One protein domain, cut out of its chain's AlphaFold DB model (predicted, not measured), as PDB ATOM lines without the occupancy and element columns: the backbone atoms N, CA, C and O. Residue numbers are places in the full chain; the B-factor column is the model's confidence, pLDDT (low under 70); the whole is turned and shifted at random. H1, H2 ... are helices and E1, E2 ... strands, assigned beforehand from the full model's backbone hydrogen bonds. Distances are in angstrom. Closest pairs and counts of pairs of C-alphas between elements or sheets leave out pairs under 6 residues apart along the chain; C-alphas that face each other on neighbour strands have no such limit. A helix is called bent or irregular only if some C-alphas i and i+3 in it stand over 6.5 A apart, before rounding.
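AT A GLANCE: This is residues 104 to 228 and 420 to 445 of the 479 residues of the protein "NERD domain-containing protein" of Limosilactobacillus pontis (UniProt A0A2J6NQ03). A long, loose rod of helices is built along H2, the longest helix, with H7 side by side with it and H5 and H6 along other parts of its length. At one end of the rod H1 makes a steep angle with H2, and residues 112 to 117 stick out there; at the other end the small helices H3 and H4 form a thin head. The printed part has 151 residues, with one named strand and seven named helices in the order E1, H1, H2, H3, H4, H5, H6, H7, and its class is mostly helix. The whole is loose, with a radius of gyration of the C-alphas of 20.3 A, and spans 71 by 32 by 23 A.

IN THESE COORDINATES: Find C-alpha 145 at (0.489, 5.287, 45.228); from there H2, residues 145 to 169, runs 36.3 A to C-alpha 169 at (0.696, 35.570, 25.241). Before it look for E1, residues 109 to 113, and H1, residues 115 to 134, 28.4 A long. After it come H3, residues 173 to 177, and H4, residues 180 to 192, which is irregular: C-alphas 181 and 184 are 8.7 A apart. Then read H5, residues 199 to 211, 18.0 A, and H6, residues 215 to 228, 19.9 A. Past the cut, H7, residues 425 to 444, runs 27.5 A to C-alpha 444 at (-6.350, 22.235, 22.629).

HOW THE PARTS SIT: Start at H2, the hub, which touches H1, H5 and H7. H7 runs the same way as H2 at a shallow tilt of 33 degrees, only just short of steep; their closest C-alphas, of Leu 164 and Leu 443, are 5.6 A apart. With residues 158 to 165 alone H2 touches H5, opposite ways at a steep tilt of 45 degrees; C-alphas 165 and 202 are closest, 7.1 A apart. H6 is close to H2 but not clearly touching, with C-alphas 151 and 222 closest at 7.2 A, and runs opposite ways at a shallow tilt of 6 degrees. Residues 126 to 133 of H1 touch residues 145 to 150 of H2 at a steep tilt of 66 degrees; C-alphas 130 and 146 are closest, 4.6 A apart. H1 also touches H7, with C-alphas 129 and 426 closest at 5.2 A. H3 and H4 are close but not clearly touching, with C-alphas 175 and 190 closest at 7.1 A; H2 and H4 are apart. E1 pairs with no named strand and meets H1 only through their link. In H1, H2, H5, H6 and H7 every O i to N i+4 pair is within hydrogen-bond range; in H4 7 of 9 are, and in H3 0 of 1, beside 2 of 2 O i to N i+3 pairs.

THE WHOLE: Look for the two C-alphas farthest apart at Ser 116 and Tyr 181, 72.2 A. Residues 229 to 419 are not printed, and C-alphas 228 and 420 are 9.4 A apart across this cut. Of the links that are printed whole, none is long. The mean pLDDT of the printed part is 87.0, and residues 135 to 141 and residue 213 are under 70.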
ATOM      1  N   GLU A 104      -3.044  26.097  46.929       75.00
ATOM      2  CA  GLU A 104      -2.886  25.241  48.088       75.00
ATOM      3  C   GLU A 104      -2.922  23.736  47.753       75.00
ATOM      4  O   GLU A 104      -2.531  22.926  48.586       75.00
ATOM      5  N   PHE A 105      -3.419  23.321  46.578       81.25
ATOM      6  CA  PHE A 105      -3.274  21.928  46.128       81.25
ATOM      7  C   PHE A 105      -1.856  21.636  45.630       81.25
ATOM      8  O   PHE A 105      -1.396  20.501  45.717       81.25
ATOM      9  N   LEU A 106      -1.185  22.661  45.103       80.25
ATOM     10  CA  LEU A 106       0.132  22.593  44.472       80.25
ATOM     11  C   LEU A 106       1.264  22.738  45.497       80.25
ATOM     12  O   LEU A 106       2.430  22.557  45.159       80.25
ATOM     13  N   GLN A 107       0.936  23.080  46.742       82.75
ATOM     14  CA  GLN A 107       1.896  23.305  47.813       82.75
ATOM     15  C   GLN A 107       1.844  22.172  48.838       82.75
ATOM     16  O   GLN A 107       0.774  21.738  49.270       82.75
ATOM     17  N   LEU A 108       3.024  21.723  49.264       87.94
ATOM     18  CA  LEU A 108       3.157  20.890  50.453       87.94
ATOM     19  C   LEU A 108       2.993  21.756  51.701       87.94
ATOM     20  O   LEU A 108       3.514  22.871  51.771       87.94
ATOM     21  N   ALA A 109       2.300  21.224  52.703       86.94
ATOM     22  CA  ALA A 109       2.143  21.893  53.982       86.94
ATOM     23  C   ALA A 109       3.327  21.555  54.894       86.94
ATOM     24  O   ALA A 109       3.644  20.382  55.105       86.94
ATOM     25  N   ALA A 110       3.977  22.582  55.440       89.38
ATOM     26  CA  ALA A 110       4.994  22.419  56.468       89.38
ATOM     27  C   ALA A 110       4.332  22.509  57.845       89.38
ATOM     28  O   ALA A 110       3.673  23.499  58.162       89.38
ATOM     29  N   HIS A 111       4.515  21.480  58.666       90.69
ATOM     30  CA  HIS A 111       3.949  21.427  60.007       90.69
ATOM     31  C   HIS A 111       4.972  20.915  61.009       90.69
ATOM     32  O   HIS A 111       5.740  20.001  60.713       90.69
ATOM     33  N   THR A 112       4.928  21.470  62.216       93.00
ATOM     34  CA  THR A 112       5.665  20.950  63.365       93.00
ATOM     35  C   THR A 112       4.740  20.037  64.157       93.00
ATOM     36  O   THR A 112       3.736  20.499  64.694       93.00
ATOM     37  N   MET A 113       5.038  18.739  64.201       91.94
ATOM     38  CA  MET A 113       4.220  17.759  64.925       91.94
ATOM     39  C   MET A 113       5.047  16.560  65.383       91.94
ATOM     40  O   MET A 113       6.215  16.430  65.020       91.94
ATOM     41  N   SER A 114       4.451  15.694  66.198       88.19
ATOM     42  CA  SER A 114       5.104  14.470  66.651       88.19
ATOM     43  C   SER A 114       5.190  13.407  65.542       88.19
ATOM     44  O   SER A 114       4.349  13.419  64.636       88.19
ATOM     45  N   PRO A 115       6.171  12.484  65.581       85.44
ATOM     46  CA  PRO A 115       6.237  11.338  64.674       85.44
ATOM     47  C   PRO A 115       4.922  10.552  64.545       85.44
ATOM     48  O   PRO A 115       4.488  10.283  63.424       85.44
ATOM     49  N   SER A 116       4.245  10.231  65.654       83.62
ATOM     50  CA  SER A 116       2.976   9.485  65.622       83.62
ATOM     51  C   SER A 116       1.835  10.281  64.987       83.62
ATOM     52  O   SER A 116       1.075   9.745  64.173       83.62
ATOM     53  N   SER A 117       1.746  11.578  65.293       89.50
ATOM     54  CA  SER A 117       0.771  12.487  64.679       89.50
ATOM     55  C   SER A 117       0.992  12.586  63.172       89.50
ATOM     56  O   SER A 117       0.036  12.485  62.396       89.50
ATOM     57  N   TYR A 118       2.257  12.707  62.754       91.50
ATOM     58  CA  TYR A 118       2.634  12.730  61.345       91.50
ATOM     59  C   TYR A 118       2.257  11.430  60.642       91.50
ATOM     60  O   TYR A 118       1.593  11.473  59.610       91.50
ATOM     61  N   GLN A 119       2.619  10.282  61.215       89.56
ATOM     62  CA  GLN A 119       2.299   8.970  60.660       89.56
ATOM     63  C   GLN A 119       0.790   8.789  60.469       89.56
ATOM     64  O   GLN A 119       0.359   8.385  59.388       89.56
ATOM     65  N   LYS A 120      -0.022   9.119  61.481       90.12
ATOM     66  CA  LYS A 120      -1.485   9.015  61.405       90.12
ATOM     67  C   LYS A 120      -2.049   9.884  60.283       90.12
ATOM     68  O   LYS A 120      -2.756   9.379  59.413       90.12
ATOM     69  N   MET A 121      -1.701  11.171  60.280       92.62
ATOM     70  CA  MET A 121      -2.170  12.116  59.267       92.62
ATOM     71  C   MET A 121      -1.696  11.716  57.863       92.62
ATOM     72  O   MET A 121      -2.471  11.791  56.910       92.62
ATOM     73  N   PHE A 122      -0.439  11.289  57.716       93.06
ATOM     74  CA  PHE A 122       0.114  10.853  56.438       93.06
ATOM     75  C   PHE A 122      -0.653   9.650  55.883       93.06
ATOM     76  O   PHE A 122      -1.098   9.698  54.738       93.06
ATOM     77  N   LEU A 123      -0.845   8.601  56.691       90.12
ATOM     78  CA  LEU A 123      -1.551   7.388  56.271       90.12
ATOM     79  C   LEU A 123      -2.989   7.695  55.849       90.12
ATOM     80  O   LEU A 123      -3.421   7.250  54.788       90.12
ATOM     81  N   GLU A 124      -3.703   8.494  56.642       91.25
ATOM     82  CA  GLU A 124      -5.073   8.905  56.341       91.25
ATOM     83  C   GLU A 124      -5.152   9.653  55.002       91.25
ATOM     84  O   GLU A 124      -5.927   9.294  54.114       91.25
ATOM     85  N   ARG A 125      -4.307  10.670  54.818       92.31
ATOM     86  CA  ARG A 125      -4.298  11.509  53.612       92.31
ATOM     87  C   ARG A 125      -3.838  10.750  52.368       92.31
ATOM     88  O   ARG A 125      -4.401  10.953  51.293       92.31
ATOM     89  N   ASN A 126      -2.869   9.849  52.511       91.81
ATOM     90  CA  ASN A 126      -2.439   8.974  51.427       91.81
ATOM     91  C   ASN A 126      -3.587   8.057  50.977       91.81
ATOM     92  O   ASN A 126      -3.884   7.986  49.788       91.81
ATOM     93  N   GLN A 127      -4.303   7.436  51.921       88.88
ATOM     94  CA  GLN A 127      -5.464   6.592  51.615       88.88
ATOM     95  C   GLN A 127      -6.599   7.367  50.941       88.88
ATOM     96  O   GLN A 127      -7.237   6.842  50.029       88.88
ATOM     97  N   GLN A 128      -6.842   8.620  51.339       90.25
ATOM     98  CA  GLN A 128      -7.817   9.477  50.657       90.25
ATOM     99  C   GLN A 128      -7.477   9.659  49.168       90.25
ATOM    100  O   GLN A 128      -8.374   9.589  48.328       90.25
ATOM    101  N   LEU A 129      -6.199   9.862  48.831       90.38
ATOM    102  CA  LEU A 129      -5.755  10.011  47.440       90.38
ATOM    103  C   LEU A 129      -5.794   8.698  46.656       90.38
ATOM    104  O   LEU A 129      -6.272   8.707  45.525       90.38
ATOM    105  N   VAL A 130      -5.383   7.580  47.262       89.00
ATOM    106  CA  VAL A 130      -5.498   6.245  46.642       89.00
ATOM    107  C   VAL A 130      -6.956   5.949  46.276       89.00
ATOM    108  O   VAL A 130      -7.260   5.593  45.139       89.00
ATOM    109  N   ARG A 131      -7.895   6.173  47.205       87.56
ATOM    110  CA  ARG A 131      -9.333   5.979  46.944       87.56
ATOM    111  C   ARG A 131      -9.851   6.902  45.847       87.56
ATOM    112  O   ARG A 131     -10.671   6.492  45.031       87.56
ATOM    113  N   TYR A 132      -9.385   8.149  45.821       86.94
ATOM    114  CA  TYR A 132      -9.768   9.101  44.784       86.94
ATOM    115  C   TYR A 132      -9.281   8.674  43.389       86.94
ATOM    116  O   TYR A 132     -10.041   8.781  42.427       86.94
ATOM    117  N   GLN A 133      -8.055   8.154  43.283       85.62
ATOM    118  CA  GLN A 133      -7.468   7.666  42.033       85.62
ATOM    119  C   GLN A 133      -8.223   6.458  41.467       85.62
ATOM    120  O   GLN A 133      -8.547   6.447  40.280       85.62
ATOM    121  N   HIS A 134      -8.527   5.462  42.303       80.69
ATOM    122  CA  HIS A 134      -9.103   4.188  41.846       80.69
ATOM    123  C   HIS A 134     -10.636   4.140  41.857       80.69
ATOM    124  O   HIS A 134     -11.222   3.158  41.410       80.69
ATOM    125  N   GLN A 135     -11.303   5.184  42.364       68.50
ATOM    126  CA  GLN A 135     -12.770   5.322  42.469       68.50
ATOM    127  C   GLN A 135     -13.507   4.164  43.188       68.50
ATOM    128  O   GLN A 135     -14.730   4.188  43.282       68.50
ATOM    129  N   THR A 136     -12.779   3.193  43.744       53.09
ATOM    130  CA  THR A 136     -13.233   2.025  44.519       53.09
ATOM    131  C   THR A 136     -12.121   1.594  45.487       53.09
ATOM    132  O   THR A 136     -11.003   2.109  45.406       53.09
ATOM    133  N   GLU A 137     -12.431   0.702  46.440       49.69
ATOM    134  CA  GLU A 137     -11.468   0.087  47.371       49.69
ATOM    135  C   GLU A 137     -10.429  -0.738  46.598       49.69
ATOM    136  O   GLU A 137     -10.538  -1.950  46.453       49.69
ATOM    137  N   ALA A 138      -9.425  -0.066  46.040       48.81
ATOM    138  CA  ALA A 138      -8.282  -0.742  45.464       48.81
ATOM    139  C   ALA A 138      -7.395  -1.270  46.592       48.81
ATOM    140  O   ALA A 138      -6.871  -0.488  47.392       48.81
ATOM    141  N   ASP A 139      -7.155  -2.581  46.581       49.56
ATOM    142  CA  ASP A 139      -5.991  -3.219  47.199       49.56
ATOM    143  C   ASP A 139      -4.721  -2.782  46.449       49.56
ATOM    144  O   ASP A 139      -4.020  -3.580  45.820       49.56
ATOM    145  N   SER A 140      -4.415  -1.482  46.464       51.88
ATOM    146  CA  SER A 140      -3.117  -1.009  46.002       51.88
ATOM    147  C   SER A 140      -2.052  -1.661  46.882       51.88
ATOM    148  O   SER A 140      -1.934  -1.364  48.070       51.88
ATOM    149  N   HIS A 141      -1.272  -2.567  46.292       60.94
ATOM    150  CA  HIS A 141      -0.086  -3.145  46.930       60.94
ATOM    151  C   HIS A 141       1.041  -2.109  47.079       60.94
ATOM    152  O   HIS A 141       2.067  -2.383  47.702       60.94
ATOM    153  N   ASP A 142       0.864  -0.920  46.500       74.81
ATOM    154  CA  ASP A 142       1.799   0.185  46.567       74.81
ATOM    155  C   ASP A 142       1.374   1.211  47.623       74.81
ATOM    156  O   ASP A 142       0.539   2.090  47.399       74.81
ATOM    157  N   GLU A 143       2.023   1.141  48.783       76.56
ATOM    158  CA  GLU A 143       1.761   2.046  49.902       76.56
ATOM    159  C   GLU A 143       2.077   3.528  49.579       76.56
ATOM    160  O   GLU A 143       1.631   4.410  50.312       76.56
ATOM    161  N   LEU A 144       2.798   3.834  48.488       85.19
ATOM    162  CA  LEU A 144       3.129   5.200  48.042       85.19
ATOM    163  C   LEU A 144       2.258   5.722  46.887       85.19
ATOM    164  O   LEU A 144       2.506   6.829  46.400       85.19
ATOM    165  N   ASP A 145       1.264   4.963  46.433       87.25
ATOM    166  CA  ASP A 145       0.489   5.287  45.228       87.25
ATOM    167  C   ASP A 145      -0.205   6.660  45.325       87.25
ATOM    168  O   ASP A 145      -0.105   7.479  44.414       87.25
ATOM    169  N   GLY A 146      -0.776   7.000  46.488       89.69
ATOM    170  CA  GLY A 146      -1.407   8.308  46.709       89.69
ATOM    171  C   GLY A 146      -0.430   9.485  46.583       89.69
ATOM    172  O   GLY A 146      -0.762  10.503  45.971       89.69
ATOM    173  N   VAL A 147       0.797   9.342  47.098       89.31
ATOM    174  CA  VAL A 147       1.869  10.343  46.933       89.31
ATOM    175  C   VAL A 147       2.246  10.482  45.456       89.31
ATOM    176  O   VAL A 147       2.353  11.604  44.958       89.31
ATOM    177  N   ARG A 148       2.406   9.353  44.750       88.75
ATOM    178  CA  ARG A 148       2.748   9.322  43.320       88.75
ATOM    179  C   ARG A 148       1.707   9.993  42.454       88.75
ATOM    180  O   ARG A 148       2.042  10.841  41.629       88.75
ATOM    181  N   TYR A 149       0.451   9.640  42.674       90.44
ATOM    182  CA  TYR A 149      -0.671  10.251  41.993       90.44
ATOM    183  C   TYR A 149      -0.687  11.767  42.185       90.44
ATOM    184  O   TYR A 149      -0.775  12.507  41.205       90.44
ATOM    185  N   TRP A 150      -0.553  12.229  43.432       91.31
ATOM    186  CA  TRP A 150      -0.541  13.656  43.734       91.31
ATOM    187  C   TRP A 150       0.606  14.383  43.027       91.31
ATOM    188  O   TRP A 150       0.348  15.367  42.338       91.31
ATOM    189  N   GLY A 151       1.840  13.876  43.136       89.56
ATOM    190  CA  GLY A 151       3.006  14.482  42.486       89.56
ATOM    191  C   GLY A 151       2.835  14.586  40.967       89.56
ATOM    192  O   GLY A 151       2.968  15.670  40.406       89.56
ATOM    193  N   ASN A 152       2.421  13.494  40.317       89.88
ATOM    194  CA  ASN A 152       2.185  13.472  38.869       89.88
ATOM    195  C   ASN A 152       1.088  14.454  38.437       89.88
ATOM    196  O   ASN A 152       1.198  15.095  37.392       89.88
ATOM    197  N   LEU A 153       0.011  14.563  39.223       90.19
ATOM    198  CA  LEU A 153      -1.071  15.498  38.939       90.19
ATOM    199  C   LEU A 153      -0.593  16.952  39.051       90.19
ATOM    200  O   LEU A 153      -0.947  17.770  38.202       90.19
ATOM    201  N   VAL A 154       0.210  17.281  40.067       89.88
ATOM    202  CA  VAL A 154       0.769  18.632  40.211       89.88
ATOM    203  C   VAL A 154       1.697  18.970  39.043       89.88
ATOM    204  O   VAL A 154       1.555  20.050  38.469       89.88
ATOM    205  N   ASP A 155       2.576  18.052  38.637       88.69
ATOM    206  CA  ASP A 155       3.479  18.266  37.499       88.69
ATOM    207  C   ASP A 155       2.696  18.522  36.201       88.69
ATOM    208  O   ASP A 155       2.875  19.554  35.553       88.69
ATOM    209  N   GLN A 156       1.719  17.666  35.879       90.44
ATOM    210  CA  GLN A 156       0.856  17.858  34.706       90.44
ATOM    211  C   GLN A 156       0.077  19.175  34.759       90.44
ATOM    212  O   GLN A 156      -0.113  19.839  33.735       90.44
ATOM    213  N   TYR A 157      -0.405  19.550  35.945       91.50
ATOM    214  CA  TYR A 157      -1.117  20.804  36.142       91.50
ATOM    215  C   TYR A 157      -0.226  22.000  35.814       91.50
ATOM    216  O   TYR A 157      -0.659  22.909  35.100       91.50
ATOM    217  N   ARG A 158       1.019  21.989  36.303       89.25
ATOM    218  CA  ARG A 158       2.004  23.045  36.053       89.25
ATOM    219  C   ARG A 158       2.345  23.152  34.572       89.25
ATOM    220  O   ARG A 158       2.339  24.262  34.050       89.25
ATOM    221  N   ASP A 159       2.554  22.032  33.890       91.00
ATOM    222  CA  ASP A 159       2.855  22.030  32.455       91.00
ATOM    223  C   ASP A 159       1.725  22.667  31.642       91.00
ATOM    224  O   ASP A 159       1.950  23.573  30.837       91.00
ATOM    225  N   VAL A 160       0.478  22.257  31.895       93.81
ATOM    226  CA  VAL A 160      -0.684  22.823  31.196       93.81
ATOM    227  C   VAL A 160      -0.873  24.304  31.519       93.81
ATOM    228  O   VAL A 160      -1.202  25.079  30.617       93.81
ATOM    229  N   LEU A 161      -0.650  24.709  32.770       92.25
ATOM    230  CA  LEU A 161      -0.708  26.106  33.192       92.25
ATOM    231  C   LEU A 161       0.307  26.965  32.422       92.25
ATOM    232  O   LEU A 161      -0.075  27.979  31.832       92.25
ATOM    233  N   THR A 162       1.569  26.534  32.376       92.56
ATOM    234  CA  THR A 162       2.648  27.209  31.641       92.56
ATOM    235  C   THR A 162       2.311  27.314  30.159       92.56
ATOM    236  O   THR A 162       2.271  28.415  29.609       92.56
ATOM    237  N   CYS A 163       1.969  26.189  29.522       95.00
ATOM    238  CA  CYS A 163       1.636  26.166  28.101       95.00
ATOM    239  C   CYS A 163       0.438  27.064  27.770       95.00
ATOM    240  O   CYS A 163       0.419  27.701  26.718       95.00
ATOM    241  N   LEU A 164      -0.575  27.137  28.640       95.25
ATOM    242  CA  LEU A 164      -1.748  27.974  28.399       95.25
ATOM    243  C   LEU A 164      -1.420  29.467  28.521       95.25
ATOM    244  O   LEU A 164      -1.869  30.253  27.684       95.25
ATOM    245  N   LEU A 165      -0.615  29.857  29.514       94.31
ATOM    246  CA  LEU A 165      -0.134  31.234  29.665       94.31
ATOM    247  C   LEU A 165       0.716  31.665  28.460       94.31
ATOM    248  O   LEU A 165       0.506  32.752  27.913       94.31
ATOM    249  N   GLU A 166       1.620  30.799  28.000       93.75
ATOM    250  CA  GLU A 166       2.429  31.033  26.802       93.75
ATOM    251  C   GLU A 166       1.573  31.119  25.537       93.75
ATOM    252  O   GLU A 166       1.760  32.031  24.725       93.75
ATOM    253  N   LYS A 167       0.613  30.203  25.361       91.75
ATOM    254  CA  LYS A 167      -0.307  30.214  24.216       91.75
ATOM    255  C   LYS A 167      -1.142  31.491  24.199       91.75
ATOM    256  O   LYS A 167      -1.333  32.075  23.136       91.75
ATOM    257  N   ASN A 168      -1.597  31.957  25.362       94.31
ATOM    258  CA  ASN A 168      -2.335  33.210  25.471       94.31
ATOM    259  C   ASN A 168      -1.475  34.422  25.092       94.31
ATOM    260  O   ASN A 168      -1.910  35.256  24.304       94.31
ATOM    261  N   HIS A 169      -0.235  34.494  25.590       91.31
ATOM    262  CA  HIS A 169       0.696  35.570  25.241       91.31
ATOM    263  C   HIS A 169       1.023  35.599  23.738       91.31
ATOM    264  O   HIS A 169       1.178  36.662  23.144       91.31
ATOM    265  N   ASN A 170       1.082  34.424  23.109       88.44
ATOM    266  CA  ASN A 170       1.450  34.264  21.707       88.44
ATOM    267  C   ASN A 170       0.250  34.123  20.752       88.44
ATOM    268  O   ASN A 170       0.460  33.783  19.590       88.44
ATOM    269  N   VAL A 171      -0.988  34.399  21.182       85.94
ATOM    270  CA  VAL A 171      -2.214  34.103  20.403       85.94
ATOM    271  C   VAL A 171      -2.230  34.717  18.994       85.94
ATOM    272  O   VAL A 171      -2.768  34.127  18.056       85.94
ATOM    273  N   HIS A 172      -1.598  35.881  18.828       85.12
ATOM    274  CA  HIS A 172      -1.486  36.583  17.546       85.12
ATOM    275  C   HIS A 172      -0.111  36.447  16.889       85.12
ATOM    276  O   HIS A 172       0.115  37.038  15.835       85.12
ATOM    277  N   ARG A 173       0.828  35.705  17.488       84.75
ATOM    278  CA  ARG A 173       2.190  35.568  16.957       84.75
ATOM    279  C   ARG A 173       2.180  34.919  15.577       84.75
ATOM    280  O   ARG A 173       2.961  35.317  14.718       84.75
ATOM    281  N   ASP A 174       1.274  33.974  15.356       79.75
ATOM    282  CA  ASP A 174       1.200  33.191  14.119       79.75
ATOM    283  C   ASP A 174       0.807  34.032  12.897       79.75
ATOM    284  O   ASP A 174       1.208  33.717  11.777       79.75
ATOM    285  N   PHE A 175       0.152  35.180  13.111       85.50
ATOM    286  CA  PHE A 175      -0.143  36.169  12.070       85.50
ATOM    287  C   PHE A 175       1.105  36.606  11.290       85.50
ATOM    288  O   PHE A 175       1.025  36.860  10.091       85.50
ATOM    289  N   ARG A 176       2.277  36.665  11.940       83.94
ATOM    290  CA  ARG A 176       3.532  37.086  11.290       83.94
ATOM    291  C   ARG A 176       3.958  36.164  10.144       83.94
ATOM    292  O   ARG A 176       4.777  36.552   9.318       83.94
ATOM    293  N   HIS A 177       3.433  34.939  10.129       82.44
ATOM    294  CA  HIS A 177       3.710  33.922   9.119       82.44
ATOM    295  C   HIS A 177       2.603  33.824   8.068       82.44
ATOM    296  O   HIS A 177       2.698  32.981   7.173       82.44
ATOM    297  N   ALA A 178       1.555  34.645   8.178       85.88
ATOM    298  CA  ALA A 178       0.425  34.613   7.271       85.88
ATOM    299  C   ALA A 178       0.829  35.033   5.852       85.88
ATOM    300  O   ALA A 178       1.649  35.929   5.639       85.88
ATOM    301  N   TYR A 179       0.223  34.374   4.873       84.88
ATOM    302  CA  TYR A 179       0.477  34.606   3.463       84.88
ATOM    303  C   TYR A 179       0.049  36.026   3.047       84.88
ATOM    304  O   TYR A 179      -1.056  36.472   3.359       84.88
ATOM    305  N   HIS A 180       0.916  36.746   2.324       83.25
ATOM    306  CA  HIS A 180       0.740  38.182   2.065       83.25
ATOM    307  C   HIS A 180      -0.479  38.541   1.203       83.25
ATOM    308  O   HIS A 180      -1.008  39.639   1.357       83.25
ATOM    309  N   TYR A 181      -0.935  37.632   0.335       85.06
ATOM    310  CA  TYR A 181      -2.028  37.874  -0.617       85.06
ATOM    311  C   TYR A 181      -3.314  38.409   0.037       85.06
ATOM    312  O   TYR A 181      -3.888  39.381  -0.434       85.06
ATOM    313  N   ALA A 182      -3.727  37.842   1.174       83.88
ATOM    314  CA  ALA A 182      -5.003  38.164   1.820       83.88
ATOM    315  C   ALA A 182      -4.854  39.113   3.025       83.88
ATOM    316  O   ALA A 182      -5.625  39.026   3.982       83.88
ATOM    317  N   LYS A 183      -3.842  39.995   3.027       87.00
ATOM    318  CA  LYS A 183      -3.407  40.768   4.211       87.00
ATOM    319  C   LYS A 183      -4.545  41.470   4.967       87.00
ATOM    320  O   LYS A 183      -4.552  41.435   6.196       87.00
ATOM    321  N   SER A 184      -5.497  42.085   4.265       87.88
ATOM    322  CA  SER A 184      -6.648  42.768   4.876       87.88
ATOM    323  C   SER A 184      -7.579  41.799   5.615       87.88
ATOM    324  O   SER A 184      -7.959  42.058   6.755       87.88
ATOM    325  N   THR A 185      -7.886  40.651   5.013       90.56
ATOM    326  CA  THR A 185      -8.681  39.584   5.635       90.56
ATOM    327  C   THR A 185      -7.951  38.970   6.826       90.56
ATOM    328  O   THR A 185      -8.539  38.810   7.894       90.56
ATOM    329  N   VAL A 186      -6.645  38.710   6.695       91.25
ATOM    330  CA  VAL A 186      -5.821  38.198   7.802       91.25
ATOM    331  C   VAL A 186      -5.831  39.175   8.988       91.25
ATOM    332  O   VAL A 186      -5.976  38.748  10.134       91.25
ATOM    333  N   GLN A 187      -5.714  40.481   8.725       91.38
ATOM    334  CA  GLN A 187      -5.763  41.518   9.758       91.38
ATOM    335  C   GLN A 187      -7.124  41.533  10.470       91.38
ATOM    336  O   GLN A 187      -7.166  41.518  11.699       91.38
ATOM    337  N   ARG A 188      -8.229  41.459   9.716       92.06
ATOM    338  CA  ARG A 188      -9.592  41.390  10.269       92.06
ATOM    339  C   ARG A 188      -9.785  40.164  11.167       92.06
ATOM    340  O   ARG A 188     -10.371  40.262  12.243       92.06
ATOM    341  N   ILE A 189      -9.275  39.004  10.743       92.38
ATOM    342  CA  ILE A 189      -9.316  37.766  11.534       92.38
ATOM    343  C   ILE A 189      -8.484  37.924  12.806       92.38
ATOM    344  O   ILE A 189      -8.949  37.548  13.875       92.38
ATOM    345  N   ARG A 190      -7.280  38.505  12.721       92.88
ATOM    346  CA  ARG A 190      -6.433  38.785  13.893       92.88
ATOM    347  C   ARG A 190      -7.148  39.661  14.920       92.88
ATOM    348  O   ARG A 190      -7.090  39.331  16.096       92.88
ATOM    349  N   GLU A 191      -7.808  40.728  14.487       91.94
ATOM    350  CA  GLU A 191      -8.527  41.659  15.369       91.94
ATOM    351  C   GLU A 191      -9.755  41.024  16.028       91.94
ATOM    352  O   GLU A 191     -10.098  41.355  17.159       91.94
ATOM    353  N   ARG A 192     -10.410  40.087  15.337       93.12
ATOM    354  CA  ARG A 192     -11.593  39.386  15.848       93.12
ATOM    355  C   ARG A 192     -11.252  38.114  16.628       93.12
ATOM    356  O   ARG A 192     -12.094  37.628  17.379       93.12
ATOM    357  N   LYS A 193     -10.061  37.539  16.465       91.62
ATOM    358  CA  LYS A 193      -9.658  36.316  17.167       91.62
ATOM    359  C   LYS A 193      -9.485  36.618  18.663       91.62
ATOM    360  O   LYS A 193      -8.615  37.409  19.011       91.62
ATOM    361  N   PRO A 194     -10.277  36.004  19.558       92.50
ATOM    362  CA  PRO A 194     -10.185  36.283  20.982       92.50
ATOM    363  C   PRO A 194      -8.912  35.676  21.577       92.50
ATOM    364  O   PRO A 194      -8.437  34.626  21.132       92.50
ATOM    365  N   ALA A 195      -8.403  36.307  22.634       91.56
ATOM    366  CA  ALA A 195      -7.426  35.689  23.518       91.56
ATOM    367  C   ALA A 195      -8.012  34.416  24.159       91.56
ATOM    368  O   ALA A 195      -9.221  34.306  24.367       91.56
ATOM    369  N   TYR A 196      -7.153  33.452  24.497       90.50
ATOM    370  CA  TYR A 196      -7.578  32.213  25.157       90.50
ATOM    371  C   TYR A 196      -8.031  32.459  26.598       90.50
ATOM    372  O   TYR A 196      -8.918  31.771  27.103       90.50
ATOM    373  N   LEU A 197      -7.475  33.477  27.246       93.88
ATOM    374  CA  LEU A 197      -7.771  33.893  28.609       93.88
ATOM    375  C   LEU A 197      -8.226  35.358  28.622       93.88
ATOM    376  O   LEU A 197      -7.690  36.177  27.878       93.88
ATOM    377  N   SER A 198      -9.180  35.681  29.495       91.75
ATOM    378  CA  SER A 198      -9.482  37.064  29.873       91.75
ATOM    379  C   SER A 198      -8.376  37.624  30.772       91.75
ATOM    380  O   SER A 198      -7.664  36.849  31.413       91.75
ATOM    381  N   ASP A 199      -8.266  38.949  30.888       90.62
ATOM    382  CA  ASP A 199      -7.262  39.595  31.751       90.62
ATOM    383  C   ASP A 199      -7.344  39.113  33.205       90.62
ATOM    384  O   ASP A 199      -6.320  38.807  33.815       90.62
ATOM    385  N   GLN A 200      -8.564  38.938  33.724       89.88
ATOM    386  CA  GLN A 200      -8.797  38.357  35.048       89.88
ATOM    387  C   GLN A 200      -8.188  36.953  35.164       89.88
ATOM    388  O   GLN A 200      -7.386  36.693  36.058       89.88
ATOM    389  N   ASN A 201      -8.499  36.060  34.217       91.00
ATOM    390  CA  ASN A 201      -7.972  34.698  34.237       91.00
ATOM    391  C   ASN A 201      -6.441  34.685  34.071       91.00
ATOM    392  O   ASN A 201      -5.771  33.864  34.691       91.00
ATOM    393  N   VAL A 202      -5.866  35.582  33.259       90.75
ATOM    394  CA  VAL A 202      -4.405  35.721  33.127       90.75
ATOM    395  C   VAL A 202      -3.777  36.091  34.467       90.75
ATOM    396  O   VAL A 202      -2.778  35.482  34.853       90.75
ATOM    397  N   MET A 203      -4.349  37.067  35.172       89.12
ATOM    398  CA  MET A 203      -3.862  37.499  36.481       89.12
ATOM    399  C   MET A 203      -3.955  36.382  37.522       89.12
ATOM    400  O   MET A 203      -2.963  36.102  38.199       89.12
ATOM    401  N   ASP A 204      -5.088  35.686  37.602       89.12
ATOM    402  CA  ASP A 204      -5.286  34.581  38.546       89.12
ATOM    403  C   ASP A 204      -4.314  33.423  38.277       89.12
ATOM    404  O   ASP A 204      -3.641  32.935  39.186       89.12
ATOM    405  N   LEU A 205      -4.167  33.014  37.014       89.94
ATOM    406  CA  LEU A 205      -3.267  31.929  36.628       89.94
ATOM    407  C   LEU A 205      -1.787  32.289  36.817       89.94
ATOM    408  O   LEU A 205      -1.009  31.430  37.226       89.94
ATOM    409  N   ARG A 206      -1.381  33.544  36.572       89.25
ATOM    410  CA  ARG A 206      -0.017  34.016  36.877       89.25
ATOM    411  C   ARG A 206       0.251  34.062  38.375       89.25
ATOM    412  O   ARG A 206       1.344  33.697  38.794       89.25
ATOM    413  N   THR A 207      -0.739  34.470  39.164       86.88
ATOM    414  CA  THR A 207      -0.655  34.458  40.629       86.88
ATOM    415  C   THR A 207      -0.477  33.029  41.132       86.88
ATOM    416  O   THR A 207       0.393  32.774  41.963       86.88
ATOM    417  N   ILE A 208      -1.225  32.075  40.566       85.94
ATOM    418  CA  ILE A 208      -1.040  30.651  40.852       85.94
ATOM    419  C   ILE A 208       0.366  30.200  40.449       85.94
ATOM    420  O   ILE A 208       1.078  29.640  41.274       85.94
ATOM    421  N   TYR A 209       0.786  30.474  39.212       84.56
ATOM    422  CA  TYR A 209       2.085  30.048  38.692       84.56
ATOM    423  C   TYR A 209       3.263  30.579  39.525       84.56
ATOM    424  O   TYR A 209       4.148  29.805  39.878       84.56
ATOM    425  N   GLY A 210       3.247  31.869  39.878       78.44
ATOM    426  CA  GLY A 210       4.301  32.516  40.666       78.44
ATOM    427  C   GLY A 210       4.255  32.211  42.167       78.44
ATOM    428  O   GLY A 210       5.286  32.282  42.829       78.44
ATOM    429  N   GLY A 211       3.085  31.869  42.717       74.81
ATOM    430  CA  GLY A 211       2.918  31.500  44.128       74.81
ATOM    431  C   GLY A 211       3.304  30.052  44.447       74.81
ATOM    432  O   GLY A 211       3.474  29.688  45.612       74.81
ATOM    433  N   ILE A 212       3.449  29.199  43.437       70.56
ATOM    434  CA  ILE A 212       4.083  27.894  43.616       70.56
ATOM    435  C   ILE A 212       5.584  28.168  43.618       70.56
ATOM    436  O   ILE A 212       6.073  28.811  42.691       70.56
ATOM    437  N   LYS A 213       6.301  27.719  44.657       66.88
ATOM    438  CA  LYS A 213       7.763  27.872  44.775       66.88
ATOM    439  C   LYS A 213       8.443  27.576  43.435       66.88
ATOM    440  O   LYS A 213       7.930  26.758  42.667       66.88
ATOM    441  N   ASP A 214       9.575  28.239  43.178       78.50
ATOM    442  CA  ASP A 214      10.403  28.014  41.984       78.50
ATOM    443  C   ASP A 214      10.417  26.526  41.590       78.50
ATOM    444  O   ASP A 214      10.480  25.660  42.460       78.50
ATOM    445  N   ALA A 215      10.312  26.217  40.296       78.50
ATOM    446  CA  ALA A 215      10.119  24.850  39.815       78.50
ATOM    447  C   ALA A 215      11.186  23.885  40.359       78.50
ATOM    448  O   ALA A 215      10.855  22.758  40.733       78.50
ATOM    449  N   ALA A 216      12.437  24.346  40.468       84.25
ATOM    450  CA  ALA A 216      13.515  23.571  41.072       84.25
ATOM    451  C   ALA A 216      13.289  23.361  42.580       84.25
ATOM    452  O   ALA A 216      13.338  22.228  43.058       84.25
ATOM    453  N   ALA A 217      12.950  24.424  43.316       84.69
ATOM    454  CA  ALA A 217      12.614  24.337  44.736       84.69
ATOM    455  C   ALA A 217      11.411  23.412  45.010       84.69
ATOM    456  O   ALA A 217      11.440  22.631  45.959       84.69
ATOM    457  N   TYR A 218      10.370  23.453  44.174       83.00
ATOM    458  CA  TYR A 218       9.228  22.544  44.282       83.00
ATOM    459  C   TYR A 218       9.647  21.084  44.074       83.00
ATOM    460  O   TYR A 218       9.261  20.218  44.858       83.00
ATOM    461  N   HIS A 219      10.474  20.807  43.062       85.50
ATOM    462  CA  HIS A 219      10.968  19.455  42.806       85.50
ATOM    463  C   HIS A 219      11.809  18.920  43.977       85.50
ATOM    464  O   HIS A 219      11.654  17.767  44.388       85.50
ATOM    465  N   ASP A 220      12.647  19.770  44.574       88.31
ATOM    466  CA  ASP A 220      13.413  19.426  45.771       88.31
ATOM    467  C   ASP A 220      12.512  19.129  46.976       88.31
ATOM    468  O   ASP A 220      12.756  18.174  47.720       88.31
ATOM    469  N   GLU A 221      11.447  19.907  47.174       88.81
ATOM    470  CA  GLU A 221      10.468  19.662  48.236       88.81
ATOM    471  C   GLU A 221       9.679  18.376  48.020       88.81
ATOM    472  O   GLU A 221       9.531  17.587  48.955       88.81
ATOM    473  N   LEU A 222       9.238  18.122  46.790       88.44
ATOM    474  CA  LEU A 222       8.572  16.884  46.413       88.44
ATOM    475  C   LEU A 222       9.485  15.681  46.682       88.44
ATOM    476  O   LEU A 222       9.064  14.707  47.305       88.44
ATOM    477  N   LYS A 223      10.765  15.766  46.302       90.25
ATOM    478  CA  LYS A 223      11.764  14.726  46.575       90.25
ATOM    479  C   LYS A 223      11.959  14.492  48.075       90.25
ATOM    480  O   LYS A 223      12.026  13.342  48.512       90.25
ATOM    481  N   ARG A 224      12.034  15.558  48.881       90.12
ATOM    482  CA  ARG A 224      12.099  15.454  50.352       90.12
ATOM    483  C   ARG A 224      10.855  14.772  50.914       90.12
ATOM    484  O   ARG A 224      10.995  13.870  51.737       90.12
ATOM    485  N   PHE A 225       9.671  15.148  50.436       91.75
ATOM    486  CA  PHE A 225       8.412  14.540  50.850       91.75
ATOM    487  C   PHE A 225       8.339  13.052  50.495       91.75
ATOM    488  O   PHE A 225       8.036  12.251  51.373       91.75
ATOM    489  N   TYR A 226       8.710  12.652  49.274       90.62
ATOM    490  CA  TYR A 226       8.795  11.236  48.887       90.62
ATOM    491  C   TYR A 226       9.735  10.438  49.788       90.62
ATOM    492  O   TYR A 226       9.388   9.343  50.231       90.62
ATOM    493  N   ASN A 227      10.921  10.979  50.071       90.00
ATOM    494  CA  ASN A 227      11.889  10.308  50.932       90.00
ATOM    495  C   ASN A 227      11.335  10.131  52.351       90.00
ATOM    496  O   ASN A 227      11.433   9.043  52.918       90.00
ATOM    497  N   GLN A 228      10.718  11.177  52.904       90.69
ATOM    498  CA  GLN A 228      10.109  11.147  54.229       90.69
ATOM    499  C   GLN A 228       8.936  10.153  54.291       90.69
ATOM    500  O   GLN A 228       8.921   9.284  55.160       90.69
ATOM    501  N   CYS A 420       4.001  17.660  54.392       90.94
ATOM    502  CA  CYS A 420       2.714  16.990  54.449       90.94
ATOM    503  C   CYS A 420       1.913  17.251  53.173       90.94
ATOM    504  O   CYS A 420       2.033  18.313  52.556       90.94
ATOM    505  N   PHE A 421       1.010  16.323  52.844       91.00
ATOM    506  CA  PHE A 421      -0.099  16.619  51.938       91.00
ATOM    507  C   PHE A 421      -0.840  17.884  52.389       91.00
ATOM    508  O   PHE A 421      -0.918  18.132  53.598       91.00
ATOM    509  N   PRO A 422      -1.469  18.635  51.472       87.75
ATOM    510  CA  PRO A 422      -2.406  19.676  51.870       87.75
ATOM    511  C   PRO A 422      -3.597  19.073  52.640       87.75
ATOM    512  O   PRO A 422      -3.825  17.863  52.604       87.75
ATOM    513  N   ALA A 423      -4.353  19.900  53.366       86.81
ATOM    514  CA  ALA A 423      -5.577  19.447  54.037       86.81
ATOM    515  C   ALA A 423      -6.599  18.921  53.009       86.81
ATOM    516  O   ALA A 423      -6.690  19.469  51.922       86.81
ATOM    517  N   ASP A 424      -7.378  17.883  53.303       88.88
ATOM    518  CA  ASP A 424      -8.355  17.304  52.355       88.88
ATOM    519  C   ASP A 424      -7.807  17.082  50.921       88.88
ATOM    520  O   ASP A 424      -8.383  17.580  49.939       88.88
ATOM    521  N   PRO A 425      -6.686  16.358  50.749       90.75
ATOM    522  CA  PRO A 425      -5.980  16.282  49.471       90.75
ATOM    523  C   PRO A 425      -6.846  15.743  48.326       90.75
ATOM    524  O   PRO A 425      -6.716  16.217  47.201       90.75
ATOM    525  N   ALA A 426      -7.784  14.827  48.591       89.12
ATOM    526  CA  ALA A 426      -8.714  14.322  47.577       89.12
ATOM    527  C   ALA A 426      -9.691  15.400  47.074       89.12
ATOM    528  O   ALA A 426      -9.921  15.535  45.869       89.12
ATOM    529  N   LYS A 427     -10.244  16.220  47.981       89.38
ATOM    530  CA  LYS A 427     -11.125  17.341  47.609       89.38
ATOM    531  C   LYS A 427     -10.365  18.335  46.739       89.38
ATOM    532  O   LYS A 427     -10.897  18.782  45.725       89.38
ATOM    533  N   ARG A 428      -9.128  18.649  47.124       88.31
ATOM    534  CA  ARG A 428      -8.256  19.570  46.391       88.31
ATOM    535  C   ARG A 428      -7.845  19.015  45.030       88.31
ATOM    536  O   ARG A 428      -7.986  19.722  44.043       88.31
ATOM    537  N   ALA A 429      -7.474  17.737  44.948       89.06
ATOM    538  CA  ALA A 429      -7.168  17.067  43.684       89.06
ATOM    539  C   ALA A 429      -8.355  17.112  42.714       89.06
ATOM    540  O   ALA A 429      -8.189  17.413  41.535       89.06
ATOM    541  N   ARG A 430      -9.575  16.878  43.211       88.62
ATOM    542  CA  ARG A 430     -10.803  16.968  42.410       88.62
ATOM    543  C   ARG A 430     -11.025  18.359  41.834       88.62
ATOM    544  O   ARG A 430     -11.348  18.491  40.654       88.62
ATOM    545  N   LEU A 431     -10.878  19.385  42.662       87.12
ATOM    546  CA  LEU A 431     -11.030  20.767  42.230       87.12
ATOM    547  C   LEU A 431      -9.925  21.146  41.222       87.12
ATOM    548  O   LEU A 431     -10.217  21.813  40.225       87.12
ATOM    549  N   ALA A 432      -8.696  20.659  41.418       89.44
ATOM    550  CA  ALA A 432      -7.562  20.969  40.548       89.44
ATOM    551  C   ALA A 432      -7.735  20.282  39.196       89.44
ATOM    552  O   ALA A 432      -7.469  20.862  38.145       89.44
ATOM    553  N   TRP A 433      -8.294  19.071  39.205       90.19
ATOM    554  CA  TRP A 433      -8.644  18.341  37.998       90.19
ATOM    555  C   TRP A 433      -9.715  19.053  37.165       90.19
ATOM    556  O   TRP A 433      -9.645  19.062  35.937       90.19
ATOM    557  N   GLN A 434     -10.703  19.690  37.799       90.06
ATOM    558  CA  GLN A 434     -11.705  20.484  37.078       90.06
ATOM    559  C   GLN A 434     -11.059  21.673  36.356       90.06
ATOM    560  O   GLN A 434     -11.275  21.837  35.153       90.06
ATOM    561  N   GLN A 435     -10.208  22.432  37.054       91.12
ATOM    562  CA  GLN A 435      -9.427  23.523  36.461       91.12
ATOM    563  C   GLN A 435      -8.545  23.013  35.315       91.12
ATOM    564  O   GLN A 435      -8.629  23.517  34.194       91.12
ATOM    565  N   TYR A 436      -7.777  21.948  35.562       92.75
ATOM    566  CA  TYR A 436      -6.917  21.291  34.581       92.75
ATOM    567  C   TYR A 436      -7.666  20.921  33.301       92.75
ATOM    568  O   TYR A 436      -7.186  21.180  32.196       92.75
ATOM    569  N   ARG A 437      -8.867  20.342  33.418       94.31
ATOM    570  CA  ARG A 437      -9.679  19.949  32.259       94.31
ATOM    571  C   ARG A 437     -10.109  21.151  31.429       94.31
ATOM    572  O   ARG A 437     -10.090  21.058  30.202       94.31
ATOM    573  N   VAL A 438     -10.501  22.257  32.059       95.19
ATOM    574  CA  VAL A 438     -10.890  23.475  31.330       95.19
ATOM    575  C   VAL A 438      -9.671  24.114  30.665       95.19
ATOM    576  O   VAL A 438      -9.725  24.404  29.469       95.19
ATOM    577  N   MET A 439      -8.553  24.240  31.386       95.31
ATOM    578  CA  MET A 439      -7.289  24.738  30.831       95.31
ATOM    579  C   MET A 439      -6.820  23.891  29.642       95.31
ATOM    580  O   MET A 439      -6.498  24.425  28.584       95.31
ATOM    581  N   SER A 440      -6.879  22.565  29.766       96.19
ATOM    582  CA  SER A 440      -6.533  21.630  28.690       96.19
ATOM    583  C   SER A 440      -7.436  21.783  27.466       96.19
ATOM    584  O   SER A 440      -6.961  21.683  26.336       96.19
ATOM    585  N   LYS A 441      -8.740  22.034  27.659       96.62
ATOM    586  CA  LYS A 441      -9.668  22.307  26.551       96.62
ATOM    587  C   LYS A 441      -9.324  23.620  25.847       96.62
ATOM    588  O   LYS A 441      -9.261  23.624  24.623       96.62
ATOM    589  N   LEU A 442      -9.054  24.695  26.592       95.81
ATOM    590  CA  LEU A 442      -8.607  25.979  26.026       95.81
ATOM    591  C   LEU A 442      -7.292  25.828  25.250       95.81
ATOM    592  O   LEU A 442      -7.153  26.335  24.137       95.81
ATOM    593  N   LEU A 443      -6.340  25.079  25.809       94.75
ATOM    594  CA  LEU A 443      -5.048  24.820  25.183       94.75
ATOM    595  C   LEU A 443      -5.193  24.035  23.871       94.75
ATOM    596  O   LEU A 443      -4.498  24.330  22.898       94.75
ATOM    597  N   LYS A 444      -6.111  23.066  23.818       94.00
ATOM    598  CA  LYS A 444      -6.350  22.235  22.629       94.00
ATOM    599  C   LYS A 444      -7.228  22.899  21.572       94.00
ATOM    600  O   LYS A 444      -7.125  22.506  20.421       94.00
ATOM    601  N   LEU A 445      -8.046  23.886  21.937       94.06
ATOM    602  CA  LEU A 445      -8.951  24.552  21.003       94.06
ATOM    603  C   LEU A 445      -8.167  25.269  19.894       94.06
ATOM    604  O   LEU A 445      -7.263  26.060  20.188       94.06
TER     605      LEU A 445